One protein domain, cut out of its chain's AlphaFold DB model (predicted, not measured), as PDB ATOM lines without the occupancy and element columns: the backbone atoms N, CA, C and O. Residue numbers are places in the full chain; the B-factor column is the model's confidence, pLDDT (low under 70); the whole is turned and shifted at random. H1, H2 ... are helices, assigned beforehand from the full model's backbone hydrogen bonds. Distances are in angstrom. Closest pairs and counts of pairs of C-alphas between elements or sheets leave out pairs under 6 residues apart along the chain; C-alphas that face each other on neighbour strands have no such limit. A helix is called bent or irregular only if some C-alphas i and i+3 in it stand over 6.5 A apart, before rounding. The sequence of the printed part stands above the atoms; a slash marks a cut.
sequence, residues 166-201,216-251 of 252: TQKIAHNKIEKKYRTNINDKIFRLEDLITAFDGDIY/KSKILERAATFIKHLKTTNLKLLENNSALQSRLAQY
ATOM      1  N   THR A 166     -90.376 -34.566  99.963       95.00
ATOM      2  CA  THR A 166     -88.917 -34.532 100.144       95.00
ATOM      3  C   THR A 166     -88.163 -34.715  98.827       95.00
ATOM      4  O   THR A 166     -87.212 -33.985  98.557       95.00
ATOM      5  N   GLN A 167     -88.613 -35.634  97.964       96.19
ATOM      6  CA  GLN A 167     -88.015 -35.835  96.639       96.19
ATOM      7  C   GLN A 167     -88.187 -34.606  95.745       96.19
ATOM      8  O   GLN A 167     -87.248 -34.229  95.051       96.19
ATOM      9  N   LYS A 168     -89.353 -33.950  95.778       96.81
ATOM     10  CA  LYS A 168     -89.588 -32.705  95.029       96.81
ATOM     11  C   LYS A 168     -88.684 -31.574  95.518       96.81
ATOM     12  O   LYS A 168     -88.091 -30.885  94.697       96.81
ATOM     13  N   ILE A 169     -88.538 -31.408  96.834       97.38
ATOM     14  CA  ILE A 169     -87.655 -30.386  97.421       97.38
ATOM     15  C   ILE A 169     -86.199 -30.639  97.015       97.38
ATOM     16  O   ILE A 169     -85.525 -29.724  96.538       97.38
ATOM     17  N   ALA A 170     -85.721 -31.877  97.153       97.69
ATOM     18  CA  ALA A 170     -84.364 -32.249  96.761       97.69
ATOM     19  C   ALA A 170     -84.128 -32.029  95.257       97.69
ATOM     20  O   ALA A 170     -83.124 -31.431  94.872       97.69
ATOM     21  N   HIS A 171     -85.084 -32.437  94.420       98.12
ATOM     22  CA  HIS A 171     -85.041 -32.208  92.978       98.12
ATOM     23  C   HIS A 171     -84.956 -30.713  92.644       98.12
ATOM     24  O   HIS A 171     -84.056 -30.303  91.915       98.12
ATOM     25  N   ASN A 172     -85.811 -29.884  93.247       98.06
ATOM     26  CA  ASN A 172     -85.801 -28.434  93.045       98.06
ATOM     27  C   ASN A 172     -84.473 -27.797  93.470       98.06
ATOM     28  O   ASN A 172     -83.982 -26.890  92.801       98.06
ATOM     29  N   LYS A 173     -83.866 -28.272  94.566       98.38
ATOM     30  CA  LYS A 173     -82.559 -27.785  95.032       98.38
ATOM     31  C   LYS A 173     -81.458 -28.078  94.011       98.38
ATOM     32  O   LYS A 173     -80.635 -27.207  93.732       98.38
ATOM     33  N   ILE A 174     -81.453 -29.285  93.451       98.31
ATOM     34  CA  ILE A 174     -80.482 -29.699  92.432       98.31
ATOM     35  C   ILE A 174     -80.698 -28.909  91.139       98.31
ATOM     36  O   ILE A 174     -79.746 -28.341  90.606       98.31
ATOM     37  N   GLU A 175     -81.944 -28.799  90.682       98.62
ATOM     38  CA  GLU A 175     -82.303 -28.052  89.476       98.62
ATOM     39  C   GLU A 175     -81.930 -26.569  89.597       98.62
ATOM     40  O   GLU A 175     -81.328 -25.996  88.689       98.62
ATOM     41  N   LYS A 176     -82.207 -25.944  90.750       98.56
ATOM     42  CA  LYS A 176     -81.791 -24.562  91.024       98.56
ATOM     43  C   LYS A 176     -80.272 -24.417  90.917       98.56
ATOM     44  O   LYS A 176     -79.807 -23.515  90.228       98.56
ATOM     45  N   LYS A 177     -79.502 -25.321  91.536       98.44
ATOM     46  CA  LYS A 177     -78.029 -25.310  91.466       98.44
ATOM     47  C   LYS A 177     -77.524 -25.462  90.025       98.44
ATOM     48  O   LYS A 177     -76.593 -24.759  89.637       98.44
ATOM     49  N   TYR A 178     -78.142 -26.338  89.234       98.75
ATOM     50  CA  TYR A 178     -77.813 -26.525  87.818       98.75
ATOM     51  C   TYR A 178     -78.068 -25.250  87.001       98.75
ATOM     52  O   TYR A 178     -77.176 -24.786  86.286       98.75
ATOM     53  N   ARG A 179     -79.240 -24.621  87.172       98.56
ATOM     54  CA  ARG A 179     -79.577 -23.353  86.504       98.56
ATOM     55  C   ARG A 179     -78.628 -22.226  86.890       98.56
ATOM     56  O   ARG A 179     -78.190 -21.495  86.004       98.56
ATOM     57  N   THR A 180     -78.292 -22.102  88.175       98.62
ATOM     58  CA  THR A 180     -77.305 -21.127  88.655       98.62
ATOM     59  C   THR A 180     -75.957 -21.354  87.983       98.62
ATOM     60  O   THR A 180     -75.451 -20.436  87.356       98.62
ATOM     61  N   ASN A 181     -75.433 -22.585  87.974       98.56
ATOM     62  CA  ASN A 181     -74.143 -22.866  87.342       98.56
ATOM     63  C   ASN A 181     -74.107 -22.515  85.845       98.56
ATOM     64  O   ASN A 181     -73.103 -21.994  85.363       98.56
ATOM     65  N   ILE A 182     -75.184 -22.803  85.108       98.44
ATOM     66  CA  ILE A 182     -75.281 -22.429  83.693       98.44
ATOM     67  C   ILE A 182     -75.301 -20.913  83.536       98.44
ATOM     68  O   ILE A 182     -74.565 -20.382  82.709       98.44
ATOM     69  N   ASN A 183     -76.127 -20.216  84.316       97.94
ATOM     70  CA  ASN A 183     -76.216 -18.762  84.239       97.94
ATOM     71  C   ASN A 183     -74.872 -18.108  84.583       97.94
ATOM     72  O   ASN A 183     -74.438 -17.233  83.846       97.94
ATOM     73  N   ASP A 184     -74.173 -18.589  85.612       97.94
ATOM     74  CA  ASP A 184     -72.854 -18.082  86.001       97.94
ATOM     75  C   ASP A 184     -71.835 -18.225  84.863       97.94
ATOM     76  O   ASP A 184     -71.050 -17.315  84.606       97.94
ATOM     77  N   LYS A 185     -71.856 -19.355  84.144       98.12
ATOM     78  CA  LYS A 185     -71.002 -19.569  82.965       98.12
ATOM     79  C   LYS A 185     -71.362 -18.630  81.813       98.12
ATOM     80  O   LYS A 185     -70.457 -18.125  81.158       98.12
ATOM     81  N   ILE A 186     -72.655 -18.388  81.576       97.44
ATOM     82  CA  ILE A 186     -73.124 -17.453  80.541       97.44
ATOM     83  C   ILE A 186     -72.695 -16.018  80.874       97.44
ATOM     84  O   ILE A 186     -72.194 -15.331  79.991       97.44
ATOM     85  N   PHE A 187     -72.823 -15.584  82.130       95.75
ATOM     86  CA  PHE A 187     -72.418 -14.234  82.539       95.75
ATOM     87  C   PHE A 187     -70.902 -14.040  82.483       95.75
ATOM     88  O   PHE A 187     -70.432 -13.031  81.973       95.75
ATOM     89  N   ARG A 188     -70.110 -15.038  82.897       96.00
ATOM     90  CA  ARG A 188     -68.650 -14.981  82.715       96.00
ATOM     91  C   ARG A 188     -68.254 -14.878  81.242       96.00
ATOM     92  O   ARG A 188     -67.301 -14.185  80.917       96.00
ATOM     93  N   LEU A 189     -68.966 -15.577  80.358       96.06
ATOM     94  CA  LEU A 189     -68.733 -15.485  78.919       96.06
ATOM     95  C   LEU A 189     -69.065 -14.083  78.386       96.06
ATOM     96  O   LEU A 189     -68.310 -13.551  77.582       96.06
ATOM     97  N   GLU A 190     -70.157 -13.479  78.850       94.56
ATOM     98  CA  GLU A 190     -70.537 -12.102  78.515       94.56
ATOM     99  C   GLU A 190     -69.471 -11.086  78.939       94.56
ATOM    100  O   GLU A 190     -69.085 -10.247  78.123       94.56
ATOM    101  N   ASP A 191     -68.959 -11.187  80.169       91.81
ATOM    102  CA  ASP A 191     -67.900 -10.310  80.678       91.81
ATOM    103  C   ASP A 191     -66.644 -10.395  79.796       91.81
ATOM    104  O   ASP A 191     -66.080  -9.375  79.395       91.81
ATOM    105  N   LEU A 192     -66.242 -11.622  79.435       92.75
ATOM    106  CA  LEU A 192     -65.094 -11.882  78.564       92.75
ATOM    107  C   LEU A 192     -65.285 -11.387  77.132       92.75
ATOM    108  O   LEU A 192     -64.295 -11.187  76.451       92.75
ATOM    109  N   ILE A 193     -66.510 -11.235  76.639       91.38
ATOM    110  CA  ILE A 193     -66.756 -10.709  75.290       91.38
ATOM    111  C   ILE A 193     -66.834  -9.187  75.340       91.38
ATOM    112  O   ILE A 193     -66.183  -8.505  74.559       91.38
ATOM    113  N   THR A 194     -67.581  -8.652  76.306       87.19
ATOM    114  CA  THR A 194     -67.803  -7.209  76.465       87.19
ATOM    115  C   THR A 194     -66.498  -6.459  76.730       87.19
ATOM    116  O   THR A 194     -66.352  -5.321  76.296       87.19
ATOM    117  N   ALA A 195     -65.528  -7.093  77.397       83.31
ATOM    118  CA  ALA A 195     -64.196  -6.525  77.600       83.31
ATOM    119  C   ALA A 195     -63.394  -6.329  76.296       83.31
ATOM    120  O   ALA A 195     -62.502  -5.489  76.267       83.31
ATOM    121  N   PHE A 196     -63.712  -7.071  75.228       77.00
ATOM    122  CA  PHE A 196     -63.010  -7.031  73.935       77.00
ATOM    123  C   PHE A 196     -63.876  -6.461  72.799       77.00
ATOM    124  O   PHE A 196     -63.390  -6.306  71.680       77.00
ATOM    125  N   ASP A 197     -65.147  -6.136  73.069       73.31
ATOM    126  CA  ASP A 197     -66.111  -5.660  72.064       73.31
ATOM    127  C   ASP A 197     -65.600  -4.411  71.321       73.31
ATOM    128  O   ASP A 197     -65.899  -4.256  70.140       73.31
ATOM    129  N   GLY A 198     -64.770  -3.580  71.970       66.00
ATOM    130  CA  GLY A 198     -64.189  -2.366  71.380       66.00
ATOM    131  C   GLY A 198     -63.281  -2.597  70.166       66.00
ATOM    132  O   GLY A 198     -63.174  -1.708  69.327       66.00
ATOM    133  N   ASP A 199     -62.686  -3.786  70.030       65.38
ATOM    134  CA  ASP A 199     -61.799  -4.116  68.903       65.38
ATOM    135  C   ASP A 199     -62.531  -4.835  67.757       65.38
ATOM    136  O   ASP A 199     -62.016  -4.933  66.642       65.38
ATOM    137  N   ILE A 200     -63.717  -5.392  68.024       68.00
ATOM    138  CA  ILE A 200     -64.379  -6.371  67.141       68.00
ATOM    139  C   ILE A 200     -65.667  -5.828  66.548       68.00
ATOM    140  O   ILE A 200     -65.990  -6.131  65.395       68.00
ATOM    141  N   TYR A 201     -66.409  -5.044  67.325       65.31
ATOM    142  CA  TYR A 201     -67.653  -4.442  66.887       65.31
ATOM    143  C   TYR A 201     -67.502  -2.922  66.883       65.31
ATOM    144  O   TYR A 201     -67.070  -2.346  67.880       65.31
ATOM    145  N   LYS A 216     -79.561 -14.230  76.352       95.81
ATOM    146  CA  LYS A 216     -78.701 -15.427  76.294       95.81
ATOM    147  C   LYS A 216     -78.300 -15.806  74.868       95.81
ATOM    148  O   LYS A 216     -77.151 -16.164  74.637       95.81
ATOM    149  N   SER A 217     -79.222 -15.711  73.913       96.19
ATOM    150  CA  SER A 217     -78.950 -16.030  72.508       96.19
ATOM    151  C   SER A 217     -77.910 -15.084  71.902       96.19
ATOM    152  O   SER A 217     -77.024 -15.528  71.179       96.19
ATOM    153  N   LYS A 218     -77.969 -13.796  72.247       93.44
ATOM    154  CA  LYS A 218     -77.061 -12.761  71.760       93.44
ATOM    155  C   LYS A 218     -75.669 -12.926  72.346       93.44
ATOM    156  O   LYS A 218     -74.700 -12.770  71.613       93.44
ATOM    157  N   ILE A 219     -75.567 -13.296  73.626       94.44
ATOM    158  CA  ILE A 219     -74.283 -13.644  74.255       94.44
ATOM    159  C   ILE A 219     -73.622 -14.795  73.483       94.44
ATOM    160  O   ILE A 219     -72.450 -14.705  73.130       94.44
ATOM    161  N   LEU A 220     -74.379 -15.847  73.153       96.62
ATOM    162  CA  LEU A 220     -73.859 -16.991  72.394       96.62
ATOM    163  C   LEU A 220     -73.461 -16.622  70.954       96.62
ATOM    164  O   LEU A 220     -72.427 -17.080  70.470       96.62
ATOM    165  N   GLU A 221     -74.246 -15.784  70.275       93.75
ATOM    166  CA  GLU A 221     -73.939 -15.301  68.922       93.75
ATOM    167  C   GLU A 221     -72.646 -14.468  68.892       93.75
ATOM    168  O   GLU A 221     -71.758 -14.713  68.064       93.75
ATOM    169  N   ARG A 222     -72.502 -13.516  69.828       92.69
ATOM    170  CA  ARG A 222     -71.271 -12.725  69.965       92.69
ATOM    171  C   ARG A 222     -70.082 -13.622  70.308       92.69
ATOM    172  O   ARG A 222     -69.024 -13.463  69.712       92.69
ATOM    173  N   ALA A 223     -70.262 -14.619  71.177       95.19
ATOM    174  CA  ALA A 223     -69.210 -15.573  71.533       95.19
ATOM    175  C   ALA A 223     -68.689 -16.346  70.317       95.19
ATOM    176  O   ALA A 223     -67.479 -16.451  70.108       95.19
ATOM    177  N   ALA A 224     -69.597 -16.872  69.492       95.69
ATOM    178  CA  ALA A 224     -69.232 -17.606  68.285       95.69
ATOM    179  C   ALA A 224     -68.434 -16.726  67.310       95.69
ATOM    180  O   ALA A 224     -67.417 -17.157  66.757       95.69
ATOM    181  N   THR A 225     -68.862 -15.472  67.147       93.38
ATOM    182  CA  THR A 225     -68.164 -14.491  66.309       93.38
ATOM    183  C   THR A 225     -66.791 -14.144  66.879       93.38
ATOM    184  O   THR A 225     -65.804 -14.150  66.142       93.38
ATOM    185  N   PHE A 226     -66.693 -13.930  68.191       94.69
ATOM    186  CA  PHE A 226     -65.438 -13.611  68.868       94.69
ATOM    187  C   PHE A 226     -64.411 -14.741  68.742       94.69
ATOM    188  O   PHE A 226     -63.259 -14.488  68.394       94.69
ATOM    189  N   ILE A 227     -64.824 -16.001  68.913       95.56
ATOM    190  CA  ILE A 227     -63.945 -17.162  68.699       95.56
ATOM    191  C   ILE A 227     -63.403 -17.174  67.263       95.56
ATOM    192  O   ILE A 227     -62.217 -17.428  67.047       95.56
ATOM    193  N   LYS A 228     -64.250 -16.892  66.264       95.31
ATOM    194  CA  LYS A 228     -63.823 -16.812  64.858       95.31
ATOM    195  C   LYS A 228     -62.829 -15.669  64.631       95.31
ATOM    196  O   LYS A 228     -61.841 -15.860  63.916       95.31
ATOM    197  N   HIS A 229     -63.071 -14.515  65.245       93.12
ATOM    198  CA  HIS A 229     -62.163 -13.375  65.199       93.12
ATOM    199  C   HIS A 229     -60.794 -13.733  65.786       93.12
ATOM    200  O   HIS A 229     -59.801 -13.637  65.070       93.12
ATOM    201  N   LEU A 230     -60.746 -14.251  67.020       95.25
ATOM    202  CA  LEU A 230     -59.504 -14.648  67.693       95.25
ATOM    203  C   LEU A 230     -58.693 -15.672  66.893       95.25
ATOM    204  O   LEU A 230     -57.474 -15.570  66.816       95.25
ATOM    205  N   LYS A 231     -59.354 -16.644  66.256       96.12
ATOM    206  CA  LYS A 231     -58.673 -17.599  65.367       96.12
ATOM    207  C   LYS A 231     -58.022 -16.903  64.174       96.12
ATOM    208  O   LYS A 231     -56.886 -17.204  63.828       96.12
ATOM    209  N   THR A 232     -58.745 -15.971  63.557       95.50
ATOM    210  CA  THR A 232     -58.261 -15.232  62.384       95.50
ATOM    211  C   THR A 232     -57.108 -14.303  62.756       95.50
ATOM    212  O   THR A 232     -56.116 -14.239  62.035       95.50
ATOM    213  N   THR A 233     -57.211 -13.590  63.878       94.62
ATOM    214  CA  THR A 233     -56.149 -12.694  64.343       94.62
ATOM    215  C   THR A 233     -54.919 -13.467  64.791       94.62
ATOM    216  O   THR A 233     -53.817 -13.087  64.416       94.62
ATOM    217  N   ASN A 234     -55.082 -14.582  65.505       96.75
ATOM    218  CA  ASN A 234     -53.963 -15.431  65.900       96.75
ATOM    219  C   ASN A 234     -53.202 -15.974  64.681       96.75
ATOM    220  O   ASN A 234     -51.979 -15.878  64.647       96.75
ATOM    221  N   LEU A 235     -53.915 -16.442  63.648       97.44
ATOM    222  CA  LEU A 235     -53.296 -16.899  62.402       97.44
ATOM    223  C   LEU A 235     -52.466 -15.788  61.735       97.44
ATOM    224  O   LEU A 235     -51.307 -16.008  61.398       97.44
ATOM    225  N   LYS A 236     -53.031 -14.581  61.610       96.75
ATOM    226  CA  LYS A 236     -52.324 -13.416  61.045       96.75
ATOM    227  C   LYS A 236     -51.103 -13.018  61.874       96.75
ATOM    228  O   LYS A 236     -50.067 -12.663  61.323       96.75
ATOM    229  N   LEU A 237     -51.217 -13.051  63.202       97.31
ATOM    230  CA  LEU A 237     -50.106 -12.730  64.099       97.31
ATOM    231  C   LEU A 237     -48.966 -13.743  63.963       97.31
ATOM    232  O   LEU A 237     -47.808 -13.333  63.955       97.31
ATOM    233  N   LEU A 238     -49.278 -15.032  63.808       97.69
ATOM    234  CA  LEU A 238     -48.283 -16.077  63.558       97.69
ATOM    235  C   LEU A 238     -47.589 -15.900  62.203       97.69
ATOM    236  O   LEU A 238     -46.365 -15.986  62.140       97.69
ATOM    237  N   GLU A 239     -48.343 -15.596  61.143       97.31
ATOM    238  CA  GLU A 239     -47.787 -15.305  59.813       97.31
ATOM    239  C   GLU A 239     -46.826 -14.109  59.863       97.31
ATOM    240  O   GLU A 239     -45.680 -14.207  59.423       97.31
ATOM    241  N   ASN A 240     -47.247 -13.007  60.491       97.19
ATOM    242  CA  ASN A 240     -46.405 -11.827  60.672       97.19
ATOM    243  C   ASN A 240     -45.152 -12.138  61.496       97.19
ATOM    244  O   ASN A 240     -44.061 -11.684  61.157       97.19
ATOM    245  N   ASN A 241     -45.285 -12.911  62.575       97.38
ATOM    246  CA  ASN A 241     -44.150 -13.289  63.409       97.38
ATOM    247  C   ASN A 241     -43.144 -14.150  62.628       97.38
ATOM    248  O   ASN A 241     -41.952 -13.859  62.663       97.38
ATOM    249  N   SER A 242     -43.621 -15.129  61.854       97.00
ATOM    250  CA  SER A 242     -42.785 -15.969  60.988       97.00
ATOM    251  C   SER A 242     -42.076 -15.157  59.897       97.00
ATOM    252  O   SER A 242     -40.880 -15.349  59.659       97.00
ATOM    253  N   ALA A 243     -42.770 -14.198  59.278       96.94
ATOM    254  CA  ALA A 243     -42.178 -13.299  58.292       96.94
ATOM    255  C   ALA A 243     -41.088 -12.406  58.912       96.94
ATOM    256  O   ALA A 243     -40.016 -12.235  58.330       96.94
ATOM    257  N   LEU A 244     -41.331 -11.870  60.114       96.81
ATOM    258  CA  LEU A 244     -40.349 -11.069  60.849       96.81
ATOM    259  C   LEU A 244     -39.135 -11.900  61.271       96.81
ATOM    260  O   LEU A 244     -38.012 -11.444  61.087       96.81
ATOM    261  N   GLN A 245     -39.339 -13.119  61.769       96.62
ATOM    262  CA  GLN A 245     -38.252 -14.046  62.095       96.62
ATOM    263  C   GLN A 245     -37.417 -14.389  60.859       96.62
ATOM    264  O   GLN A 245     -36.194 -14.310  60.908       96.62
ATOM    265  N   SER A 246     -38.068 -14.682  59.730       95.69
ATOM    266  CA  SER A 246     -37.381 -14.947  58.458       95.69
ATOM    267  C   SER A 246     -36.560 -13.749  57.991       95.69
ATOM    268  O   SER A 246     -35.479 -13.917  57.437       95.69
ATOM    269  N   ARG A 247     -37.059 -12.528  58.218       95.94
ATOM    270  CA  ARG A 247     -36.331 -11.295  57.908       95.94
ATOM    271  C   ARG A 247     -35.147 -11.074  58.846       95.94
ATOM    272  O   ARG A 247     -34.105 -10.642  58.378       95.94
ATOM    273  N   LEU A 248     -35.293 -11.354  60.140       95.75
ATOM    274  CA  LEU A 248     -34.188 -11.262  61.101       95.75
ATOM    275  C   LEU A 248     -33.080 -12.266  60.771       95.75
ATOM    276  O   LEU A 248     -31.921 -11.876  60.731       95.75
ATOM    277  N   ALA A 249     -33.442 -13.499  60.414       95.12
ATOM    278  CA  ALA A 249     -32.495 -14.538  60.012       95.12
ATOM    279  C   ALA A 249     -31.704 -14.209  58.729       95.12
ATOM    280  O   ALA A 249     -30.699 -14.848  58.459       95.12
ATOM    281  N   GLN A 250     -32.148 -13.242  57.917       92.25
ATOM    282  CA  GLN A 250     -31.374 -12.759  56.763       92.25
ATOM    283  C   GLN A 250     -30.284 -11.751  57.149       92.25
ATOM    284  O   GLN A 250     -29.424 -11.450  56.322       92.25
ATOM    285  N   TYR A 251     -30.356 -11.174  58.352       93.25
ATOM    286  CA  TYR A 251     -29.393 -10.194  58.858       93.25
ATOM    287  C   TYR A 251     -28.402 -10.781  59.876       93.25
ATOM    288  O   TYR A 251     -27.455 -10.082  60.236       93.25
TER     289      TYR A 251
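This is residues 166 to 201 and 216 to 251 of the 252 residues of the protein "BHLH domain-containing protein" of Geotrichum candidum (UniProt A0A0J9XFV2). Two long helices, H3 and H1, meet near their ends in a long, wide-open V: the first part of H3 packs beside the last part of H1, and the free arms of the two reach away to opposite ends of the model. These arms, residues 231 to 251 and residues 166 to 182, make the length, and H2 is a small turn of helix near the place where the long helices meet. You have 72 printed residues with three named helices, in the order H1, H2, H3, and no named strand; the class is all helix. The whole is extended, with a radius of gyration of the C-alphas of 21.0 A, and the C-alphas span 76 by 24 by 15 A.

Find C-alpha 216 at (-78.701, -15.427, 76.294); from there H3, residues 216 to 248, runs 47.2 A to C-alpha 248 at (-34.188, -11.262, 61.101). Go back to C-alpha 166 at (-88.917, -34.532, 100.144), where H1, residues 166 to 194, begins; it runs 41.9 A to Thr 194. H2 is residues 197 to 200, four residues that begin at Asp 197. No helix here is bent or irregular.

Look first at residues 216 to 226 of H3, which alone touch H1, and at residues 186 to 193 of H1, which alone touch H3. The closest C-alphas of the two helices are those of Glu 190 and Ile 219, 5.9 A apart. Their lines stand at a steep tilt of 42 degrees, and they run the same way. Their centres are 30.6 A apart. H2 is close to H3 but not clearly touching it; the closest C-alphas, those of Ile 200 and Phe 226, are 7.5 A apart. H1 and H2 meet only through their link. In the backbones of H1 and H3 you will find every pair of O i and N i+4 within hydrogen-bond range. H2 is too short for such a pair, but its one pair of O i and N i+3 is within range.

The two C-alphas farthest apart are those of Thr 166 and Tyr 251, at 76.4 A, the first and last of the printed part. The link from H1 to H2 is tight, with 2 residues between them. The link from H2 to H3 runs across the cut: residues 202 to 215 are not printed, and C-alphas 201 and 216 are 18.2 A apart. The mean pLDDT of the printed part is 93.6; look at residues 198 to 201 for the four residues under 70.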